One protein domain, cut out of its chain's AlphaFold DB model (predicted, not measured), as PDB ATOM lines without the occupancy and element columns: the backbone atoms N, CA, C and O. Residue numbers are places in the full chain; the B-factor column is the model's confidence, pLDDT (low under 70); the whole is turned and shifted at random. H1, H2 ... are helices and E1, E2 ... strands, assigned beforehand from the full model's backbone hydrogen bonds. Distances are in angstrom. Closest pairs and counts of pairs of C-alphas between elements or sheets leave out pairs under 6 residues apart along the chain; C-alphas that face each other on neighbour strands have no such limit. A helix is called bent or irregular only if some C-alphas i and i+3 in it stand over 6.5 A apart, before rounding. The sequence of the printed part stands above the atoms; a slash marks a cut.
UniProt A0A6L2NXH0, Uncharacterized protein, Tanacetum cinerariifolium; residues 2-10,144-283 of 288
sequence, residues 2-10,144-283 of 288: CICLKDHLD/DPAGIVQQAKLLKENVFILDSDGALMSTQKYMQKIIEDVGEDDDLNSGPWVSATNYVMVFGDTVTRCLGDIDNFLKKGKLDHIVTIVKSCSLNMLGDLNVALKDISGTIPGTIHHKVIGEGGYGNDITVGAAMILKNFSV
ATOM      1  N   CYS A   2       6.794   5.307 -33.539       43.03
ATOM      2  CA  CYS A   2       7.066   6.121 -34.723       43.03
ATOM      3  C   CYS A   2       6.325   7.450 -34.564       43.03
ATOM      4  O   CYS A   2       5.120   7.452 -34.337       43.03
ATOM      5  N   ILE A   3       7.040   8.567 -34.648       53.03
ATOM      6  CA  ILE A   3       6.464   9.912 -34.571       53.03
ATOM      7  C   ILE A   3       6.156  10.372 -35.997       53.03
ATOM      8  O   ILE A   3       7.094  10.598 -36.749       53.03
ATOM      9  N   CYS A   4       4.887  10.520 -36.388       52.12
ATOM     10  CA  CYS A   4       4.538  11.071 -37.703       52.12
ATOM     11  C   CYS A   4       3.940  12.476 -37.568       52.12
ATOM     12  O   CYS A   4       2.926  12.681 -36.902       52.12
ATOM     13  N   LEU A   5       4.525  13.429 -38.291       54.78
ATOM     14  CA  LEU A   5       3.986  14.771 -38.513       54.78
ATOM     15  C   LEU A   5       2.989  14.701 -39.684       54.78
ATOM     16  O   LEU A   5       3.344  14.953 -40.833       54.78
ATOM     17  N   LYS A   6       1.767  14.219 -39.426       45.84
ATOM     18  CA  LYS A   6       0.770  13.934 -40.481       45.84
ATOM     19  C   LYS A   6      -0.189  15.103 -40.739       45.84
ATOM     20  O   LYS A   6      -0.645  15.277 -41.865       45.84
ATOM     21  N   ASP A   7      -0.463  15.914 -39.721       45.31
ATOM     22  CA  ASP A   7      -1.637  16.796 -39.695       45.31
ATOM     23  C   ASP A   7      -1.579  18.020 -40.622       45.31
ATOM     24  O   ASP A   7      -2.618  18.600 -40.924       45.31
ATOM     25  N   HIS A   8      -0.403  18.407 -41.119       46.28
ATOM     26  CA  HIS A   8      -0.312  19.545 -42.041       46.28
ATOM     27  C   HIS A   8      -0.665  19.170 -43.491       46.28
ATOM     28  O   HIS A   8      -1.163  20.002 -44.249       46.28
ATOM     29  N   LEU A   9      -0.459  17.912 -43.894       44.34
ATOM     30  CA  LEU A   9      -0.733  17.488 -45.271       44.34
ATOM     31  C   LEU A   9      -2.244  17.418 -45.556       44.34
ATOM     32  O   LEU A   9      -2.684  17.842 -46.621       44.34
ATOM     33  N   ASP A  10      -3.040  16.972 -44.580       44.19
ATOM     34  CA  ASP A  10      -4.500  16.828 -44.714       44.19
ATOM     35  C   ASP A  10      -5.221  18.192 -44.772       44.19
ATOM     36  O   ASP A  10      -6.226  18.363 -45.466       44.19
ATOM     37  N   ASP A 144      28.248  31.234 -15.950       52.53
ATOM     38  CA  ASP A 144      28.646  30.594 -14.700       52.53
ATOM     39  C   ASP A 144      27.425  29.949 -13.995       52.53
ATOM     40  O   ASP A 144      26.294  30.035 -14.493       52.53
ATOM     41  N   PRO A 145      27.602  29.287 -12.833       51.38
ATOM     42  CA  PRO A 145      26.494  28.684 -12.091       51.38
ATOM     43  C   PRO A 145      25.341  29.653 -11.771       51.38
ATOM     44  O   PRO A 145      24.204  29.212 -11.599       51.38
ATOM     45  N   ALA A 146      25.587  30.970 -11.738       57.75
ATOM     46  CA  ALA A 146      24.535  31.962 -11.530       57.75
ATOM     47  C   ALA A 146      23.612  32.091 -12.752       57.75
ATOM     48  O   ALA A 146      22.409  32.312 -12.590       57.75
ATOM     49  N   GLY A 147      24.122  31.871 -13.967       62.59
ATOM     50  CA  GLY A 147      23.303  31.819 -15.178       62.59
ATOM     51  C   GLY A 147      22.330  30.648 -15.208       62.59
ATOM     52  O   GLY A 147      21.208  30.801 -15.691       62.59
ATOM     53  N   ILE A 148      22.712  29.500 -14.642       56.69
ATOM     54  CA  ILE A 148      21.828  28.331 -14.502       56.69
ATOM     55  C   ILE A 148      20.673  28.662 -13.550       56.69
ATOM     56  O   ILE A 148      19.512  28.417 -13.871       56.69
ATOM     57  N   VAL A 149      20.966  29.301 -12.413       58.06
ATOM     58  CA  VAL A 149      19.945  29.740 -11.445       58.06
ATOM     59  C   VAL A 149      19.015  30.793 -12.054       58.06
ATOM     60  O   VAL A 149      17.801  30.746 -11.843       58.06
ATOM     61  N   GLN A 150      19.557  31.728 -12.836       61.97
ATOM     62  CA  GLN A 150      18.769  32.752 -13.519       61.97
ATOM     63  C   GLN A 150      17.835  32.143 -14.573       61.97
ATOM     64  O   GLN A 150      16.660  32.512 -14.631       61.97
ATOM     65  N   GLN A 151      18.319  31.174 -15.354       53.91
ATOM     66  CA  GLN A 151      17.492  30.421 -16.296       53.91
ATOM     67  C   GLN A 151      16.411  29.615 -15.574       53.91
ATOM     68  O   GLN A 151      15.245  29.681 -15.949       53.91
ATOM     69  N   ALA A 152      16.755  28.928 -14.486       54.16
ATOM     70  CA  ALA A 152      15.791  28.168 -13.703       54.16
ATOM     71  C   ALA A 152      14.712  29.037 -13.040       54.16
ATOM     72  O   ALA A 152      13.562  28.617 -12.904       54.16
ATOM     73  N   LYS A 153      15.055  30.269 -12.649       61.38
ATOM     74  CA  LYS A 153      14.087  31.242 -12.134       61.38
ATOM     75  C   LYS A 153      13.102  31.700 -13.215       61.38
ATOM     76  O   LYS A 153      11.931  31.869 -12.900       61.38
ATOM     77  N   LEU A 154      13.547  31.858 -14.463       56.16
ATOM     78  CA  LEU A 154      12.662  32.149 -15.600       56.16
ATOM     79  C   LEU A 154      11.792  30.937 -15.969       56.16
ATOM     80  O   LEU A 154      10.600  31.087 -16.222       56.16
ATOM     81  N   LEU A 155      12.358  29.727 -15.906       53.34
ATOM     82  CA  LEU A 155      11.627  28.466 -16.082       53.34
ATOM     83  C   LEU A 155      10.505  28.307 -15.036       53.34
ATOM     84  O   LEU A 155       9.431  27.811 -15.356       53.34
ATOM     85  N   LYS A 156      10.712  28.788 -13.802       46.78
ATOM     86  CA  LYS A 156       9.725  28.739 -12.708       46.78
ATOM     87  C   LYS A 156       8.439  29.531 -12.986       46.78
ATOM     88  O   LYS A 156       7.381  29.104 -12.537       46.78
ATOM     89  N   GLU A 157       8.517  30.687 -13.644       46.50
ATOM     90  CA  GLU A 157       7.334  31.536 -13.874       46.50
ATOM     91  C   GLU A 157       6.457  31.037 -15.030       46.50
ATOM     92  O   GLU A 157       5.253  31.277 -15.013       46.50
ATOM     93  N   ASN A 158       7.028  30.289 -15.983       41.25
ATOM     94  CA  ASN A 158       6.361  29.965 -17.249       41.25
ATOM     95  C   ASN A 158       6.200  28.461 -17.531       41.25
ATOM     96  O   ASN A 158       5.556  28.101 -18.517       41.25
ATOM     97  N   VAL A 159       6.773  27.567 -16.714       44.47
ATOM     98  CA  VAL A 159       6.780  26.124 -16.999       44.47
ATOM     99  C   VAL A 159       6.113  25.316 -15.888       44.47
ATOM    100  O   VAL A 159       6.631  25.155 -14.785       44.47
ATOM    101  N   PHE A 160       4.974  24.715 -16.225       49.72
ATOM    102  CA  PHE A 160       4.336  23.665 -15.440       49.72
ATOM    103  C   PHE A 160       4.966  22.306 -15.784       49.72
ATOM    104  O   PHE A 160       4.385  21.523 -16.537       49.72
ATOM    105  N   ILE A 161       6.165  22.010 -15.269       52.88
ATOM    106  CA  ILE A 161       6.685  20.638 -15.362       52.88
ATOM    107  C   ILE A 161       5.928  19.791 -14.347       52.88
ATOM    108  O   ILE A 161       6.061  19.971 -13.137       52.88
ATOM    109  N   LEU A 162       5.095  18.900 -14.866       50.78
ATOM    110  CA  LEU A 162       4.432  17.873 -14.082       50.78
ATOM    111  C   LEU A 162       5.484  16.826 -13.698       50.78
ATOM    112  O   LEU A 162       6.341  16.483 -14.515       50.78
ATOM    113  N   ASP A 163       5.461  16.338 -12.466       52.03
ATOM    114  CA  ASP A 163       6.244  15.165 -12.114       52.03
ATOM    115  C   ASP A 163       5.614  13.897 -12.709       52.03
ATOM    116  O   ASP A 163       4.584  13.932 -13.385       52.03
ATOM    117  N   SER A 164       6.252  12.754 -12.455       54.31
ATOM    118  CA  SER A 164       5.798  11.448 -12.936       54.31
ATOM    119  C   SER A 164       4.376  11.077 -12.492       54.31
ATOM    120  O   SER A 164       3.784  10.181 -13.091       54.31
ATOM    121  N   ASP A 165       3.838  11.711 -11.442       53.56
ATOM    122  CA  ASP A 165       2.477  11.479 -10.954       53.56
ATOM    123  C   ASP A 165       1.450  12.476 -11.520       53.56
ATOM    124  O   ASP A 165       0.240  12.291 -11.361       53.56
ATOM    125  N   GLY A 166       1.914  13.466 -12.287       50.91
ATOM    126  CA  GLY A 166       1.067  14.488 -12.879       50.91
ATOM    127  C   GLY A 166       0.800  15.673 -11.950       50.91
ATOM    128  O   GLY A 166      -0.082  16.472 -12.265       50.91
ATOM    129  N   ALA A 167       1.514  15.815 -10.831       54.44
ATOM    130  CA  ALA A 167       1.482  17.010  -9.993       54.44
ATOM    131  C   ALA A 167       2.530  18.031 -10.447       54.44
ATOM    132  O   ALA A 167       3.585  17.678 -10.962       54.44
ATOM    133  N   LEU A 168       2.273  19.326 -10.246       54.16
ATOM    134  CA  LEU A 168       3.279  20.354 -10.524       54.16
ATOM    135  C   LEU A 168       4.524  20.124  -9.662       54.16
ATOM    136  O   LEU A 168       4.442  20.127  -8.432       54.16
ATOM    137  N   MET A 169       5.685  19.962 -10.299       56.06
ATOM    138  CA  MET A 169       6.954  19.890  -9.583       56.06
ATOM    139  C   MET A 169       7.192  21.190  -8.820       56.06
ATOM    140  O   MET A 169       7.079  22.288  -9.366       56.06
ATOM    141  N   SER A 170       7.604  21.070  -7.555       58.81
ATOM    142  CA  SER A 170       8.153  22.218  -6.838       58.81
ATOM    143  C   SER A 170       9.448  22.676  -7.514       58.81
ATOM    144  O   SER A 170      10.217  21.865  -8.034       58.81
ATOM    145  N   THR A 171       9.735  23.978  -7.470       51.50
ATOM    146  CA  THR A 171      10.966  24.550  -8.044       51.50
ATOM    147  C   THR A 171      12.225  23.866  -7.513       51.50
ATOM    148  O   THR A 171      13.181  23.693  -8.254       51.50
ATOM    149  N   GLN A 172      12.228  23.451  -6.244       50.56
ATOM    150  CA  GLN A 172      13.359  22.756  -5.628       50.56
ATOM    151  C   GLN A 172      13.548  21.347  -6.204       50.56
ATOM    152  O   GLN A 172      14.668  20.986  -6.549       50.56
ATOM    153  N   LYS A 173      12.458  20.586  -6.382       62.16
ATOM    154  CA  LYS A 173      12.481  19.245  -6.994       62.16
ATOM    155  C   LYS A 173      12.881  19.324  -8.471       62.16
ATOM    156  O   LYS A 173      13.614  18.469  -8.955       62.16
ATOM    157  N   TYR A 174      12.433  20.368  -9.173       63.41
ATOM    158  CA  TYR A 174      12.850  20.656 -10.544       63.41
ATOM    159  C   TYR A 174      14.339  20.998 -10.619       63.41
ATOM    160  O   TYR A 174      15.066  20.351 -11.361       63.41
ATOM    161  N   MET A 175      14.807  21.948  -9.806       59.06
ATOM    162  CA  MET A 175      16.218  22.337  -9.733       59.06
ATOM    163  C   MET A 175      17.115  21.153  -9.415       59.06
ATOM    164  O   MET A 175      18.125  20.966 -10.076       59.06
ATOM    165  N   GLN A 176      16.732  20.327  -8.446       61.31
ATOM    166  CA  GLN A 176      17.495  19.144  -8.089       61.31
ATOM    167  C   GLN A 176      17.557  18.140  -9.245       61.31
ATOM    168  O   GLN A 176      18.639  17.669  -9.568       61.31
ATOM    169  N   LYS A 177      16.437  17.900  -9.939       63.41
ATOM    170  CA  LYS A 177      16.404  17.017 -11.111       63.41
ATOM    171  C   LYS A 177      17.214  17.561 -12.288       63.41
ATOM    172  O   LYS A 177      17.937  16.803 -12.910       63.41
ATOM    173  N   ILE A 178      17.125  18.857 -12.594       58.66
ATOM    174  CA  ILE A 178      17.982  19.475 -13.616       58.66
ATOM    175  C   ILE A 178      19.442  19.325 -13.206       58.66
ATOM    176  O   ILE A 178      20.257  18.905 -14.002       58.66
ATOM    177  N   ILE A 179      19.802  19.662 -11.973       57.53
ATOM    178  CA  ILE A 179      21.204  19.625 -11.551       57.53
ATOM    179  C   ILE A 179      21.746  18.186 -11.590       57.53
ATOM    180  O   ILE A 179      22.893  17.996 -11.982       57.53
ATOM    181  N   GLU A 180      20.927  17.188 -11.245       59.44
ATOM    182  CA  GLU A 180      21.301  15.768 -11.264       59.44
ATOM    183  C   GLU A 180      21.325  15.156 -12.686       59.44
ATOM    184  O   GLU A 180      22.296  14.480 -13.012       59.44
ATOM    185  N   ASP A 181      20.325  15.405 -13.547       54.16
ATOM    186  CA  ASP A 181      20.241  14.830 -14.913       54.16
ATOM    187  C   ASP A 181      20.912  15.701 -15.996       54.16
ATOM    188  O   ASP A 181      21.458  15.183 -16.967       54.16
ATOM    189  N   VAL A 182      20.856  17.030 -15.873       56.97
ATOM    190  CA  VAL A 182      21.398  17.994 -16.855       56.97
ATOM    191  C   VAL A 182      22.847  18.352 -16.544       56.97
ATOM    192  O   VAL A 182      23.577  18.703 -17.461       56.97
ATOM    193  N   GLY A 183      23.312  18.229 -15.296       56.19
ATOM    194  CA  GLY A 183      24.672  18.625 -14.902       56.19
ATOM    195  C   GLY A 183      25.802  17.933 -15.679       56.19
ATOM    196  O   GLY A 183      26.874  18.516 -15.832       56.19
ATOM    197  N   GLU A 184      25.555  16.735 -16.215       62.19
ATOM    198  CA  GLU A 184      26.522  15.957 -17.007       62.19
ATOM    199  C   GLU A 184      26.115  15.792 -18.484       62.19
ATOM    200  O   GLU A 184      26.845  15.186 -19.270       62.19
ATOM    201  N   ASP A 185      24.951  16.313 -18.885       75.88
ATOM    202  CA  ASP A 185      24.399  16.094 -20.219       75.88
ATOM    203  C   ASP A 185      24.713  17.255 -21.171       75.88
ATOM    204  O   ASP A 185      24.012  18.271 -21.215       75.88
ATOM    205  N   ASP A 186      25.761  17.081 -21.978       81.75
ATOM    206  CA  ASP A 186      26.183  18.054 -22.994       81.75
ATOM    207  C   ASP A 186      25.049  18.443 -23.963       81.75
ATOM    208  O   ASP A 186      25.012  19.573 -24.453       81.75
ATOM    209  N   ASP A 187      24.096  17.540 -24.238       85.06
ATOM    210  CA  ASP A 187      22.996  17.824 -25.165       85.06
ATOM    211  C   ASP A 187      21.999  18.825 -24.556       85.06
ATOM    212  O   ASP A 187      21.529  19.736 -25.245       85.06
ATOM    213  N   LEU A 188      21.687  18.675 -23.264       83.50
ATOM    214  CA  LEU A 188      20.701  19.491 -22.540       83.50
ATOM    215  C   LEU A 188      21.282  20.823 -22.043       83.50
ATOM    216  O   LEU A 188      20.533  21.730 -21.690       83.50
ATOM    217  N   ASN A 189      22.605  20.975 -22.089       84.12
ATOM    218  CA  ASN A 189      23.290  22.259 -21.914       84.12
ATOM    219  C   ASN A 189      23.654  22.935 -23.242       84.12
ATOM    220  O   ASN A 189      24.267  24.005 -23.256       84.12
ATOM    221  N   SER A 190      23.304  22.321 -24.375       86.81
ATOM    222  CA  SER A 190      23.674  22.849 -25.682       86.81
ATOM    223  C   SER A 190      22.952  24.166 -25.991       86.81
ATOM    224  O   SER A 190      21.784  24.372 -25.650       86.81
ATOM    225  N   GLY A 191      23.640  25.066 -26.701       87.38
ATOM    226  CA  GLY A 191      23.060  26.331 -27.165       87.38
ATOM    227  C   GLY A 191      21.727  26.161 -27.918       87.38
ATOM    228  O   GLY A 191      20.781  26.886 -27.600       87.38
ATOM    229  N   PRO A 192      21.599  25.197 -28.857       91.00
ATOM    230  CA  PRO A 192      20.332  24.907 -29.527       91.00
ATOM    231  C   PRO A 192      19.201  24.531 -28.564       91.00
ATOM    232  O   PRO A 192      18.100  25.066 -28.693       91.00
ATOM    233  N   TRP A 193      19.459  23.662 -27.576       88.06
ATOM    234  CA  TRP A 193      18.460  23.267 -26.576       88.06
ATOM    235  C   TRP A 193      17.970  24.456 -25.751       88.06
ATOM    236  O   TRP A 193      16.764  24.693 -25.633       88.06
ATOM    237  N   VAL A 194      18.914  25.229 -25.207       84.12
ATOM    238  CA  VAL A 194      18.626  26.410 -24.385       84.12
ATOM    239  C   VAL A 194      17.835  27.435 -25.194       84.12
ATOM    240  O   VAL A 194      16.828  27.963 -24.722       84.12
ATOM    241  N   SER A 195      18.239  27.675 -26.444       85.81
ATOM    242  CA  SER A 195      17.553  28.602 -27.341       85.81
ATOM    243  C   SER A 195      16.131  28.143 -27.670       85.81
ATOM    244  O   SER A 195      15.219  28.967 -27.635       85.81
ATOM    245  N   ALA A 196      15.919  26.850 -27.930       86.81
ATOM    246  CA  ALA A 196      14.601  26.307 -28.256       86.81
ATOM    247  C   ALA A 196      13.665  26.349 -27.050       86.81
ATOM    248  O   ALA A 196      12.515  26.764 -27.165       86.81
ATOM    249  N   THR A 197      14.176  25.995 -25.873       83.38
ATOM    250  CA  THR A 197      13.415  26.069 -24.624       83.38
ATOM    251  C   THR A 197      13.022  27.514 -24.320       83.38
ATOM    252  O   THR A 197      11.864  27.782 -24.006       83.38
ATOM    253  N   ASN A 198      13.947  28.466 -24.488       82.31
ATOM    254  CA  ASN A 198      13.659  29.887 -24.303       82.31
ATOM    255  C   ASN A 198      12.632  30.410 -25.314       82.31
ATOM    256  O   ASN A 198      11.724  31.142 -24.936       82.31
ATOM    257  N   TYR A 199      12.721  29.981 -26.576       82.88
ATOM    258  CA  TYR A 199      11.709  30.290 -27.582       82.88
ATOM    259  C   TYR A 199      10.319  29.842 -27.107       82.88
ATOM    260  O   TYR A 199       9.418  30.668 -26.994       82.88
ATOM    261  N   VAL A 200      10.137  28.569 -26.739       79.12
ATOM    262  CA  VAL A 200       8.805  28.091 -26.326       79.12
ATOM    263  C   VAL A 200       8.314  28.810 -25.061       79.12
ATOM    264  O   VAL A 200       7.142  29.170 -24.992       79.12
ATOM    265  N   MET A 201       9.206  29.113 -24.110       74.06
ATOM    266  CA  MET A 201       8.862  29.901 -22.917       74.06
ATOM    267  C   MET A 201       8.373  31.318 -23.241       74.06
ATOM    268  O   MET A 201       7.426  31.792 -22.619       74.06
ATOM    269  N   VAL A 202       9.026  32.014 -24.175       73.19
ATOM    270  CA  VAL A 202       8.706  33.410 -24.525       73.19
ATOM    271  C   VAL A 202       7.429  33.505 -25.357       73.19
ATOM    272  O   VAL A 202       6.651  34.440 -25.176       73.19
ATOM    273  N   PHE A 203       7.198  32.551 -26.260       70.56
ATOM    274  CA  PHE A 203       6.070  32.594 -27.195       70.56
ATOM    275  C   PHE A 203       4.778  31.957 -26.654       70.56
ATOM    276  O   PHE A 203       3.768  31.951 -27.354       70.56
ATOM    277  N   GLY A 204       4.768  31.520 -25.388       51.91
ATOM    278  CA  GLY A 204       3.542  31.322 -24.605       51.91
ATOM    279  C   GLY A 204       2.750  30.045 -24.891       51.91
ATOM    280  O   GLY A 204       1.660  29.882 -24.345       51.91
ATOM    281  N   ASP A 205       3.280  29.120 -25.692       55.66
ATOM    282  CA  ASP A 205       2.724  27.770 -25.738       55.66
ATOM    283  C   ASP A 205       3.101  27.062 -24.426       55.66
ATOM    284  O   ASP A 205       4.263  27.052 -24.015       55.66
ATOM    285  N   THR A 206       2.112  26.488 -23.729       55.75
ATOM    286  CA  THR A 206       2.377  25.682 -22.527       55.75
ATOM    287  C   THR A 206       3.264  24.523 -22.960       55.75
ATOM    288  O   THR A 206       2.768  23.597 -23.601       55.75
ATOM    289  N   VAL A 207       4.569  24.576 -22.655       51.47
ATOM    290  CA  VAL A 207       5.521  23.488 -22.925       51.47
ATOM    291  C   VAL A 207       4.940  22.231 -22.294       51.47
ATOM    292  O   VAL A 207       4.969  22.066 -21.074       51.47
ATOM    293  N   THR A 208       4.335  21.369 -23.106       51.97
ATOM    294  CA  THR A 208       3.595  20.224 -22.595       51.97
ATOM    295  C   THR A 208       4.383  18.959 -22.857       51.97
ATOM    296  O   THR A 208       4.251  18.318 -23.893       51.97
ATOM    297  N   ARG A 209       5.061  18.554 -21.783       70.50
ATOM    298  CA  ARG A 209       5.471  17.187 -21.450       70.50
ATOM    299  C   ARG A 209       6.712  16.637 -22.136       70.50
ATOM    300  O   ARG A 209       7.103  17.013 -23.234       70.50
ATOM    301  N   CYS A 210       7.318  15.729 -21.383       73.56
ATOM    302  CA  CYS A 210       8.523  15.017 -21.736       73.56
ATOM    303  C   CYS A 210       8.216  13.758 -22.564       73.56
ATOM    304  O   CYS A 210       7.090  13.253 -22.569       73.56
ATOM    305  N   LEU A 211       9.225  13.232 -23.256       75.38
ATOM    306  CA  LEU A 211       9.160  12.013 -24.057       75.38
ATOM    307  C   LEU A 211       8.723  10.797 -23.213       75.38
ATOM    308  O   LEU A 211       8.022   9.915 -23.703       75.38
ATOM    309  N   GLY A 212       9.094  10.756 -21.934       72.50
ATOM    310  CA  GLY A 212       8.765   9.685 -20.994       72.50
ATOM    311  C   GLY A 212       7.271   9.587 -20.698       72.50
ATOM    312  O   GLY A 212       6.777   8.512 -20.377       72.50
ATOM    313  N   ASP A 213       6.534  10.680 -20.888       70.44
ATOM    314  CA  ASP A 213       5.095  10.718 -20.671       70.44
ATOM    315  C   ASP A 213       4.290  10.426 -21.949       70.44
ATOM    316  O   ASP A 213       3.060  10.439 -21.909       70.44
ATOM    317  N   ILE A 214       4.935  10.150 -23.091       73.50
ATOM    318  CA  ILE A 214       4.247   9.957 -24.381       73.50
ATOM    319  C   ILE A 214       3.109   8.932 -24.292       73.50
ATOM    320  O   ILE A 214       2.034   9.161 -24.855       73.50
ATOM    321  N   ASP A 215       3.304   7.840 -23.549       69.44
ATOM    322  CA  ASP A 215       2.292   6.792 -23.378       69.44
ATOM    323  C   ASP A 215       1.007   7.314 -22.713       69.44
ATOM    324  O   ASP A 215      -0.100   6.863 -23.035       69.44
ATOM    325  N   ASN A 216       1.121   8.329 -21.853       65.44
ATOM    326  CA  ASN A 216      -0.019   8.972 -21.204       65.44
ATOM    327  C   ASN A 216      -0.852   9.814 -22.189       65.44
ATOM    328  O   ASN A 216      -2.053  10.010 -21.970       65.44
ATOM    329  N   PHE A 217      -0.269  10.263 -23.307       61.62
ATOM    330  CA  PHE A 217      -0.925  11.147 -24.288       61.62
ATOM    331  C   PHE A 217      -1.500  10.432 -25.498       61.62
ATOM    332  O   PHE A 217      -2.360  10.979 -26.194       61.62
ATOM    333  N   LEU A 218      -1.142   9.163 -25.687       59.66
ATOM    334  CA  LEU A 218      -1.734   8.316 -26.720       59.66
ATOM    335  C   LEU A 218      -3.266   8.210 -26.605       59.66
ATOM    336  O   LEU A 218      -3.935   7.973 -27.608       59.66
ATOM    337  N   LYS A 219      -3.853   8.465 -25.423       56.66
ATOM    338  CA  LYS A 219      -5.310   8.395 -25.194       56.66
ATOM    339  C   LYS A 219      -6.134   9.458 -25.941       56.66
ATOM    340  O   LYS A 219      -7.352   9.312 -26.007       56.66
ATOM    341  N   LYS A 220      -5.512  10.501 -26.513       56.91
ATOM    342  CA  LYS A 220      -6.198  11.527 -27.336       56.91
ATOM    343  C   LYS A 220      -5.519  11.817 -28.684       56.91
ATOM    344  O   LYS A 220      -5.959  12.702 -29.407       56.91
ATOM    345  N   GLY A 221      -4.479  11.061 -29.045       56.06
ATOM    346  CA  GLY A 221      -3.902  11.031 -30.396       56.06
ATOM    347  C   GLY A 221      -3.039  12.225 -30.831       56.06
ATOM    348  O   GLY A 221      -2.400  12.122 -31.881       56.06
ATOM    349  N   LYS A 222      -2.971  13.321 -30.061       62.34
ATOM    350  CA  LYS A 222      -2.136  14.491 -30.381       62.34
ATOM    351  C   LYS A 222      -1.414  15.041 -29.158       62.34
ATOM    352  O   LYS A 222      -2.005  15.168 -28.086       62.34
ATOM    353  N   LEU A 223      -0.141  15.360 -29.360       65.94
ATOM    354  CA  LEU A 223       0.713  16.085 -28.428       65.94
ATOM    355  C   LEU A 223       0.861  17.535 -28.890       65.94
ATOM    356  O   LEU A 223       0.991  17.776 -30.090       65.94
ATOM    357  N   ASP A 224       0.820  18.469 -27.936       67.94
ATOM    358  CA  ASP A 224       0.751  19.905 -28.221       67.94
ATOM    359  C   ASP A 224       2.124  20.425 -28.670       67.94
ATOM    360  O   ASP A 224       2.296  20.758 -29.842       67.94
ATOM    361  N   HIS A 225       3.134  20.376 -27.787       78.75
ATOM    362  CA  HIS A 225       4.502  20.822 -28.077       78.75
ATOM    363  C   HIS A 225       5.545  20.000 -27.321       78.75
ATOM    364  O   HIS A 225       5.435  19.857 -26.108       78.75
ATOM    365  N   ILE A 226       6.600  19.545 -28.003       83.31
ATOM    366  CA  ILE A 226       7.785  18.971 -27.347       83.31
ATOM    367  C   ILE A 226       9.070  19.578 -27.908       83.31
ATOM    368  O   ILE A 226       9.194  19.790 -29.116       83.31
ATOM    369  N   VAL A 227      10.030  19.837 -27.022       87.94
ATOM    370  CA  VAL A 227      11.390  20.254 -27.380       87.94
ATOM    371  C   VAL A 227      12.298  19.035 -27.265       87.94
ATOM    372  O   VAL A 227      12.293  18.353 -26.244       87.94
ATOM    373  N   THR A 228      13.058  18.739 -28.317       92.69
ATOM    374  CA  THR A 228      13.952  17.571 -28.376       92.69
ATOM    375  C   THR A 228      15.278  17.913 -29.052       92.69
ATOM    376  O   THR A 228      15.327  18.803 -29.896       92.69
ATOM    377  N   ILE A 229      16.349  17.192 -28.718       94.00
ATOM    378  CA  ILE A 229      17.630  17.204 -29.434       94.00
ATOM    379  C   ILE A 229      17.733  15.987 -30.338       94.00
ATOM    380  O   ILE A 229      17.449  14.860 -29.929       94.00
ATOM    381  N   VAL A 230      18.209  16.198 -31.561       95.38
ATOM    382  CA  VAL A 230      18.534  15.113 -32.487       95.38
ATOM    383  C   VAL A 230      19.836  14.440 -32.046       95.38
ATOM    384  O   VAL A 230      20.920  14.996 -32.192       95.38
ATOM    385  N   LYS A 231      19.751  13.211 -31.539       95.56
ATOM    386  CA  LYS A 231      20.914  12.379 -31.179       95.56
ATOM    387  C   LYS A 231      21.503  11.636 -32.363       95.56
ATOM    388  O   LYS A 231      22.710  11.423 -32.429       95.56
ATOM    389  N   SER A 232      20.651  11.215 -33.284       95.31
ATOM    390  CA  SER A 232      21.060  10.591 -34.535       95.31
ATOM    391  C   SER A 232      19.997  10.827 -35.595       95.31
ATOM    392  O   SER A 232      18.818  10.996 -35.280       95.31
ATOM    393  N   CYS A 233      20.417  10.847 -36.854       94.44
ATOM    394  CA  CYS A 233      19.530  10.953 -38.000       94.44
ATOM    395  C   CYS A 233      20.121  10.165 -39.179       94.44
ATOM    396  O   CYS A 233      21.315  10.266 -39.463       94.44
ATOM    397  N   SER A 234      19.311   9.348 -39.852       94.62
ATOM    398  CA  SER A 234      19.730   8.559 -41.018       94.62
ATOM    399  C   SER A 234      18.572   8.363 -41.991       94.62
ATOM    400  O   SER A 234      17.455   8.055 -41.578       94.62
ATOM    401  N   LEU A 235      18.822   8.553 -43.286       92.31
ATOM    402  CA  LEU A 235      17.807   8.335 -44.317       92.31
ATOM    403  C   LEU A 235      17.566   6.834 -44.518       92.31
ATOM    404  O   LEU A 235      18.507   6.041 -44.561       92.31
ATOM    405  N   ASN A 236      16.302   6.447 -44.655       89.50
ATOM    406  CA  ASN A 236      15.896   5.091 -45.001       89.50
ATOM    407  C   ASN A 236      15.787   4.920 -46.533       89.50
ATOM    408  O   ASN A 236      15.867   5.881 -47.298       89.50
ATOM    409  N   MET A 237      15.578   3.684 -47.002       87.62
ATOM    410  CA  MET A 237      15.463   3.392 -48.444       87.62
ATOM    411  C   MET A 237      14.199   3.974 -49.107       87.62
ATOM    412  O   MET A 237      14.124   4.013 -50.331       87.62
ATOM    413  N   LEU A 238      13.209   4.395 -48.317       88.62
ATOM    414  CA  LEU A 238      11.952   4.995 -48.776       88.62
ATOM    415  C   LEU A 238      12.011   6.535 -48.797       88.62
ATOM    416  O   LEU A 238      11.073   7.172 -49.269       88.62
ATOM    417  N   GLY A 239      13.111   7.127 -48.321       88.50
ATOM    418  CA  GLY A 239      13.312   8.571 -48.223       88.50
ATOM    419  C   GLY A 239      12.874   9.200 -46.896       88.50
ATOM    420  O   GLY A 239      13.032  10.409 -46.738       88.50
ATOM    421  N   ASP A 240      12.340   8.433 -45.943       90.50
ATOM    422  CA  ASP A 240      12.070   8.941 -44.593       90.50
ATOM    423  C   ASP A 240      13.369   9.036 -43.784       90.50
ATOM    424  O   ASP A 240      14.340   8.322 -44.041       90.50
ATOM    425  N   LEU A 241      13.382   9.882 -42.757       92.88
ATOM    426  CA  LEU A 241      14.519  10.055 -41.858       92.88
ATOM    427  C   LEU A 241      14.250   9.340 -40.540       92.88
ATOM    428  O   LEU A 241      13.400   9.755 -39.755       92.88
ATOM    429  N   ASN A 242      15.003   8.281 -40.269       93.19
ATOM    430  CA  ASN A 242      15.065   7.688 -38.941       93.19
ATOM    431  C   ASN A 242      15.832   8.637 -38.024       93.19
ATOM    432  O   ASN A 242      16.959   9.008 -38.343       93.19
ATOM    433  N   VAL A 243      15.244   8.996 -36.890       94.25
ATOM    434  CA  VAL A 243      15.833   9.906 -35.906       94.25
ATOM    435  C   VAL A 243      15.827   9.278 -34.517       94.25
ATOM    436  O   VAL A 243      14.933   8.504 -34.187       94.25
ATOM    437  N   ALA A 244      16.806   9.622 -33.689       94.25
ATOM    438  CA  ALA A 244      16.717   9.453 -32.243       94.25
ATOM    439  C   ALA A 244      16.595  10.840 -31.618       94.25
ATOM    440  O   ALA A 244      17.465  11.684 -31.827       94.25
ATOM    441  N   LEU A 245      15.509  11.075 -30.892       93.50
ATOM    442  CA  LEU A 245      15.193  12.351 -30.263       93.50
ATOM    443  C   LEU A 245      15.375  12.222 -28.757       93.50
ATOM    444  O   LEU A 245      14.921  11.239 -28.176       93.50
ATOM    445  N   LYS A 246      16.038  13.193 -28.137       92.12
ATOM    446  CA  LYS A 246      16.308  13.214 -26.701       92.12
ATOM    447  C   LYS A 246      15.704  14.436 -26.039       92.12
ATOM    448  O   LYS A 246      15.743  15.522 -26.603       92.12
ATOM    449  N   ASP A 247      15.193  14.254 -24.837       89.56
ATOM    450  CA  ASP A 247      14.793  15.325 -23.937       89.56
ATOM    451  C   ASP A 247      15.227  14.992 -22.497       89.56
ATOM    452  O   ASP A 247      15.956  14.024 -22.268       89.56
ATOM    453  N   ILE A 248      14.742  15.766 -21.522       83.19
ATOM    454  CA  ILE A 248      15.028  15.573 -20.090       83.19
ATOM    455  C   ILE A 248      14.582  14.217 -19.520       83.19
ATOM    456  O   ILE A 248      14.935  13.883 -18.398       83.19
ATOM    457  N   SER A 249      13.737  13.468 -20.227       82.62
ATOM    458  CA  SER A 249      13.213  12.181 -19.759       82.62
ATOM    459  C   SER A 249      13.892  10.982 -20.407       82.62
ATOM    460  O   SER A 249      13.767   9.865 -19.908       82.62
ATOM    461  N   GLY A 250      14.612  11.195 -21.508       86.56
ATOM    462  CA  GLY A 250      15.374  10.150 -22.165       86.56
ATOM    463  C   GLY A 250      15.447  10.324 -23.672       86.56
ATOM    464  O   GLY A 250      15.208  11.392 -24.221       86.56
ATOM    465  N   THR A 251      15.828   9.246 -24.353       89.94
ATOM    466  CA  THR A 251      15.958   9.204 -25.814       89.94
ATOM    467  C   THR A 251      14.955   8.223 -26.405       89.94
ATOM    468  O   THR A 251      14.885   7.073 -25.973       89.94
ATOM    469  N   ILE A 252      14.216   8.650 -27.428       87.81
ATOM    470  CA  ILE A 252      13.229   7.843 -28.144       87.81
ATOM    471  C   ILE A 252      13.551   7.808 -29.643       87.81
ATOM    472  O   ILE A 252      13.845   8.845 -30.242       87.81
ATOM    473  N   PRO A 253      13.483   6.630 -30.289       90.62
ATOM    474  CA  PRO A 253      13.567   6.537 -31.738       90.62
ATOM    475  C   PRO A 253      12.259   6.993 -32.402       90.62
ATOM    476  O   PRO A 253      11.165   6.729 -31.907       90.62
ATOM    477  N   GLY A 254      12.372   7.615 -33.570       88.50
ATOM    478  CA  GLY A 254      11.257   8.049 -34.402       88.50
ATOM    479  C   GLY A 254      11.610   8.026 -35.889       88.50
ATOM    480  O   GLY A 254      12.744   7.746 -36.278       88.50
ATOM    481  N   THR A 255      10.625   8.325 -36.734       89.44
ATOM    482  CA  THR A 255      10.801   8.369 -38.190       89.44
ATOM    483  C   THR A 255      10.047   9.565 -38.745       89.44
ATOM    484  O   THR A 255       8.831   9.625 -38.633       89.44
ATOM    485  N   ILE A 256      10.750  10.500 -39.370       89.12
ATOM    486  CA  ILE A 256      10.160  11.673 -40.011       89.12
ATOM    487  C   ILE A 256       9.883  11.330 -41.470       89.12
ATOM    488  O   ILE A 256      10.789  10.971 -42.214       89.12
ATOM    489  N   HIS A 257       8.627  11.454 -41.883       88.38
ATOM    490  CA  HIS A 257       8.182  11.107 -43.231       88.38
ATOM    491  C   HIS A 257       8.885  11.949 -44.312       88.38
ATOM    492  O   HIS A 257       9.019  13.165 -44.159       88.38
ATOM    493  N   HIS A 258       9.245  11.335 -45.442       86.81
ATOM    494  CA  HIS A 258       9.985  11.962 -46.551       86.81
ATOM    495  C   HIS A 258       9.371  13.277 -47.065       86.81
ATOM    496  O   HIS A 258      10.087  14.193 -47.461       86.81
ATOM    497  N   LYS A 259       8.037  13.409 -47.012       85.56
ATOM    498  CA  LYS A 259       7.336  14.661 -47.354       85.56
ATOM    499  C   LYS A 259       7.723  15.835 -46.447       85.56
ATOM    500  O   LYS A 259       7.908  16.934 -46.942       85.56
ATOM    501  N   VAL A 260       7.911  15.612 -45.149       83.31
ATOM    502  CA  VAL A 260       8.335  16.674 -44.218       83.31
ATOM    503  C   VAL A 260       9.755  17.136 -44.547       83.31
ATOM    504  O   VAL A 260      10.052  18.322 -44.520       83.31
ATOM    505  N   ILE A 261      10.624  16.192 -44.902       86.06
ATOM    506  CA  ILE A 261      12.042  16.437 -45.192       86.06
ATOM    507  C   ILE A 261      12.202  17.164 -46.529       86.06
ATOM    508  O   ILE A 261      12.951  18.134 -46.616       86.06
ATOM    509  N   GLY A 262      11.512  16.674 -47.563       82.12
ATOM    510  CA  GLY A 262      11.610  17.183 -48.926       82.12
ATOM    511  C   GLY A 262      10.723  18.398 -49.176       82.12
ATOM    512  O   GLY A 262      11.228  19.471 -49.483       82.12
ATOM    513  N   GLU A 263       9.405  18.239 -49.044       81.94
ATOM    514  CA  GLU A 263       8.428  19.301 -49.338       81.94
ATOM    515  C   GLU A 263       8.460  20.410 -48.281       81.94
ATOM    516  O   GLU A 263       8.365  21.584 -48.619       81.94
ATOM    517  N   GLY A 264       8.673  20.048 -47.012       74.94
ATOM    518  CA  GLY A 264       8.840  21.016 -45.924       74.94
ATOM    519  C   GLY A 264      10.193  21.736 -45.918       74.94
ATOM    520  O   GLY A 264      10.356  22.699 -45.177       74.94
ATOM    521  N   GLY A 265      11.170  21.289 -46.716       81.56
ATOM    522  CA  GLY A 265      12.492  21.921 -46.830       81.56
ATOM    523  C   GLY A 265      13.423  21.735 -45.624       81.56
ATOM    524  O   GLY A 265      14.560  22.190 -45.664       81.56
ATOM    525  N   TYR A 266      12.987  21.025 -44.583       84.19
ATOM    526  CA  TYR A 266      13.724  20.872 -43.327       84.19
ATOM    527  C   TYR A 266      14.891  19.886 -43.381       84.19
ATOM    528  O   TYR A 266      15.649  19.775 -42.420       84.19
ATOM    529  N   GLY A 267      15.032  19.112 -44.460       84.69
ATOM    530  CA  GLY A 267      15.974  17.992 -44.494       84.69
ATOM    531  C   GLY A 267      17.430  18.360 -44.205       84.69
ATOM    532  O   GLY A 267      18.146  17.548 -43.628       84.69
ATOM    533  N   ASN A 268      17.846  19.578 -44.555       87.00
ATOM    534  CA  ASN A 268      19.208  20.056 -44.304       87.00
ATOM    535  C   ASN A 268      19.410  20.579 -42.874       87.00
ATOM    536  O   ASN A 268      20.543  20.611 -42.402       87.00
ATOM    537  N   ASP A 269      18.328  20.960 -42.193       89.25
ATOM    538  CA  ASP A 269      18.368  21.536 -40.846       89.25
ATOM    539  C   ASP A 269      18.277  20.451 -39.760       89.25
ATOM    540  O   ASP A 269      18.688  20.661 -38.618       89.25
ATOM    541  N   ILE A 270      17.761  19.263 -40.106       91.94
ATOM    542  CA  ILE A 270      17.688  18.117 -39.191       91.94
ATOM    543  C   ILE A 270      19.055  17.425 -39.134       91.94
ATOM    544  O   ILE A 270      19.307  16.422 -39.803       91.94
ATOM    545  N   THR A 271      19.943  17.965 -38.302       93.94
ATOM    546  CA  THR A 271      21.285  17.421 -38.048       93.94
ATOM    547  C   THR A 271      21.459  17.000 -36.594       93.94
ATOM    548  O   THR A 271      20.790  17.518 -35.706       93.94
ATOM    549  N   VAL A 272      22.409  16.101 -36.322       95.38
ATOM    550  CA  VAL A 272      22.778  15.737 -34.943       95.38
ATOM    551  C   VAL A 272      23.172  16.987 -34.147       95.38
ATOM    552  O   VAL A 272      23.945  17.811 -34.631       95.38
ATOM    553  N   GLY A 273      22.622  17.128 -32.941       93.88
ATOM    554  CA  GLY A 273      22.802  18.290 -32.068       93.88
ATOM    555  C   GLY A 273      21.846  19.456 -32.342       93.88
ATOM    556  O   GLY A 273      21.840  20.413 -31.571       93.88
ATOM    557  N   ALA A 274      21.025  19.399 -33.396       94.50
ATOM    558  CA  ALA A 274      19.974  20.391 -33.612       94.50
ATOM    559  C   ALA A 274      18.840  20.209 -32.594       94.50
ATOM    560  O   ALA A 274      18.484  19.079 -32.238       94.50
ATOM    561  N   ALA A 275      18.254  21.328 -32.168       93.19
ATOM    562  CA  ALA A 275      17.045  21.323 -31.359       93.19
ATOM    563  C   ALA A 275      15.812  21.421 -32.258       93.19
ATOM    564  O   ALA A 275      15.735  22.264 -33.154       93.19
ATOM    565  N   MET A 276      14.837  20.555 -32.001       92.56
ATOM    566  CA  MET A 276      13.568  20.487 -32.707       92.56
ATOM    567  C   MET A 276      12.423  20.801 -31.752       92.56
ATOM    568  O   MET A 276      12.295  20.171 -30.701       92.56
ATOM    569  N   ILE A 277      11.560  21.728 -32.161       89.88
ATOM    570  CA  ILE A 277      10.269  21.993 -31.526       89.88
ATOM    571  C   ILE A 277       9.208  21.323 -32.401       89.88
ATOM    572  O   ILE A 277       8.947  21.774 -33.521       89.88
ATOM    573  N   LEU A 278       8.633  20.221 -31.919       87.31
ATOM    574  CA  LEU A 278       7.575  19.503 -32.628       87.31
ATOM    575  C   LEU A 278       6.216  19.966 -32.112       87.31
ATOM    576  O   LEU A 278       5.964  19.888 -30.910       87.31
ATOM    577  N   LYS A 279       5.339  20.381 -33.027       82.94
ATOM    578  CA  LYS A 279       3.953  20.761 -32.742       82.94
ATOM    579  C   LYS A 279       2.992  19.780 -33.404       82.94
ATOM    580  O   LYS A 279       3.233  19.361 -34.537       82.94
ATOM    581  N   ASN A 280       1.897  19.432 -32.726       76.44
ATOM    582  CA  ASN A 280       0.826  18.589 -33.282       76.44
ATOM    583  C   ASN A 280       1.331  17.285 -33.929       76.44
ATOM    584  O   ASN A 280       0.962  16.939 -35.053       76.44
ATOM    585  N   PHE A 281       2.217  16.561 -33.245       76.81
ATOM    586  CA  PHE A 281       2.715  15.286 -33.753       76.81
ATOM    587  C   PHE A 281       1.880  14.119 -33.225       76.81
ATOM    588  O   PHE A 281       1.363  14.138 -32.104       76.81
ATOM    589  N   SER A 282       1.770  13.075 -34.044       72.00
ATOM    590  CA  SER A 282       1.109  11.832 -33.667       72.00
ATOM    591  C   SER A 282       2.136  10.740 -33.443       72.00
ATOM    592  O   SER A 282       3.127  10.617 -34.165       72.00
ATOM    593  N   VAL A 283       1.867   9.915 -32.441       72.12
ATOM    594  CA  VAL A 283       2.724   8.802 -32.068       72.12
ATOM    595  C   VAL A 283       2.022   7.499 -32.418       72.12
ATOM    596  O   VAL A 283       0.892   7.248 -32.007       72.12
TER     597      VAL A 283
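AT A GLANCE: This is residues 2 to 10 and 144 to 283 of the 288 residues of an uncharacterized protein of Tanacetum cinerariifolium (UniProt A0A6L2NXH0). The domain is a small, nearly closed barrel-like sheet of five strands, its edge strands E1 and E4 coming back close to each other, with H4 packed on the E5 and E2 side and H5 at the end of the barrel where E3 turns into E4. H2 and H3 make a loose outer part that is not on the sheet, while the short H1 and H6 only graze the sheet near its other end. The printed part has 149 residues, with six named helices and five named strands in the chain order E1 H1 H2 H3 H4 H5 E2 E3 E4 H6 E5; the sheet runs E1 E5 E2 E3 E4, all antiparallel, and the class is mixed, helices and strands. The whole is compact, with a radius of gyration of the C-alphas of 15.7 A and spans of 46 by 34 by 25 A.

HOW THE PARTS SIT: The strongly twisted sheet holds E1, residues 2 to 4, E5, residues 275 to 283, E2, residues 223 to 235, E3, residues 241 to 247, and E4, residues 250 to 256. It is a folded sheet, bent back on itself so that E1 and E5 face E3 and E4, with E2 as the hinge. E2 bends by 89 degrees at residue 231, and E5 bends by 90 degrees at residue 280. E2 pairs with E5 over residues 223 to 229 and with E3 over residues 229 to 235. E2, E3 and E4 form a meander, each strand the antiparallel neighbour of the one before, and both E2 and E3 and E3 and E4 are hairpins. N 231 and O 244 are 2.8 A apart across E2 and E3, N 245 and O 252 are 2.9 A apart across E3 and E4, N 228 and O 276 are 2.9 A apart across E2 and E5, and N 4 and O 282 are 2.8 A apart across E1 and E5. The closest C-alphas of the edge strands E1 and E4 are those of Cys 2 and Gly 254, 4.6 A apart. H4, residues 191 to 203, is on the sheet at a height of 8.9 A, over E5 and E2. On the local plane it stands at 31 degrees to E5, only just slantwise to the strands. Its closest C-alphas to E5 are those of Pro 192 and Ala 275, 5.2 A apart. H5, residues 211 to 220, is on the sheet too, and its closest C-alphas to E4 are those of Gly 212 and Gly 250, 6.7 A apart. H1, residues 7 to 10, grazes the sheet with residues 7 to 8, and H6, residues 258 to 262, with residues 258 to 261. H2, residues 145 to 158, is close to H4 but not clearly touching it, with a shallow tilt of 31 degrees, the same way; the closest C-alphas are those of Asn 158 and Met 201, 6.2 A apart. H2 is likewise close to H3, residues 171 to 182, but not clearly touching it, at a steep tilt of 53 degrees, opposite ways, with the C-alphas of Lys 156 and Thr 171 the closest at 6.4 A. In H3, H4 and H6 every O i to N i+4 pair is within hydrogen-bond range, against 8 of 10 in H2 and 1 of 6 in H5, where 4 of 7 O i to N i+3 pairs are.

IN THESE COORDINATES: E1 begins at C-alpha 2, (7.066, 6.121, -34.723), and E5 ends at C-alpha 283, (2.724, 8.802, -32.068). E2 is 24.6 A long, E5 19.0 A, and E3 and E4 18.7 A each. H2 begins at C-alpha 145, (26.494, 28.684, -12.091), and is 20.8 A long; H4 is 18.1 A, H5 15.7 A and H3 15.1 A. H5 is irregular, with C-alphas 212 and 215 at 7.5 A.

THE WHOLE: The two C-alphas farthest apart are those of Ala 146 and Leu 238, 47.7 A. Residues 11 to 143 are not printed, and C-alphas 10 and 144 are 46.8 A apart across the cut. The links H2 to H3 and H6 to E5 are long, 12 residues each. The mean pLDDT of the printed part is 72.3; residues 2 to 10, 144 to 184, 204 to 208 and 215 to 224 are under 70.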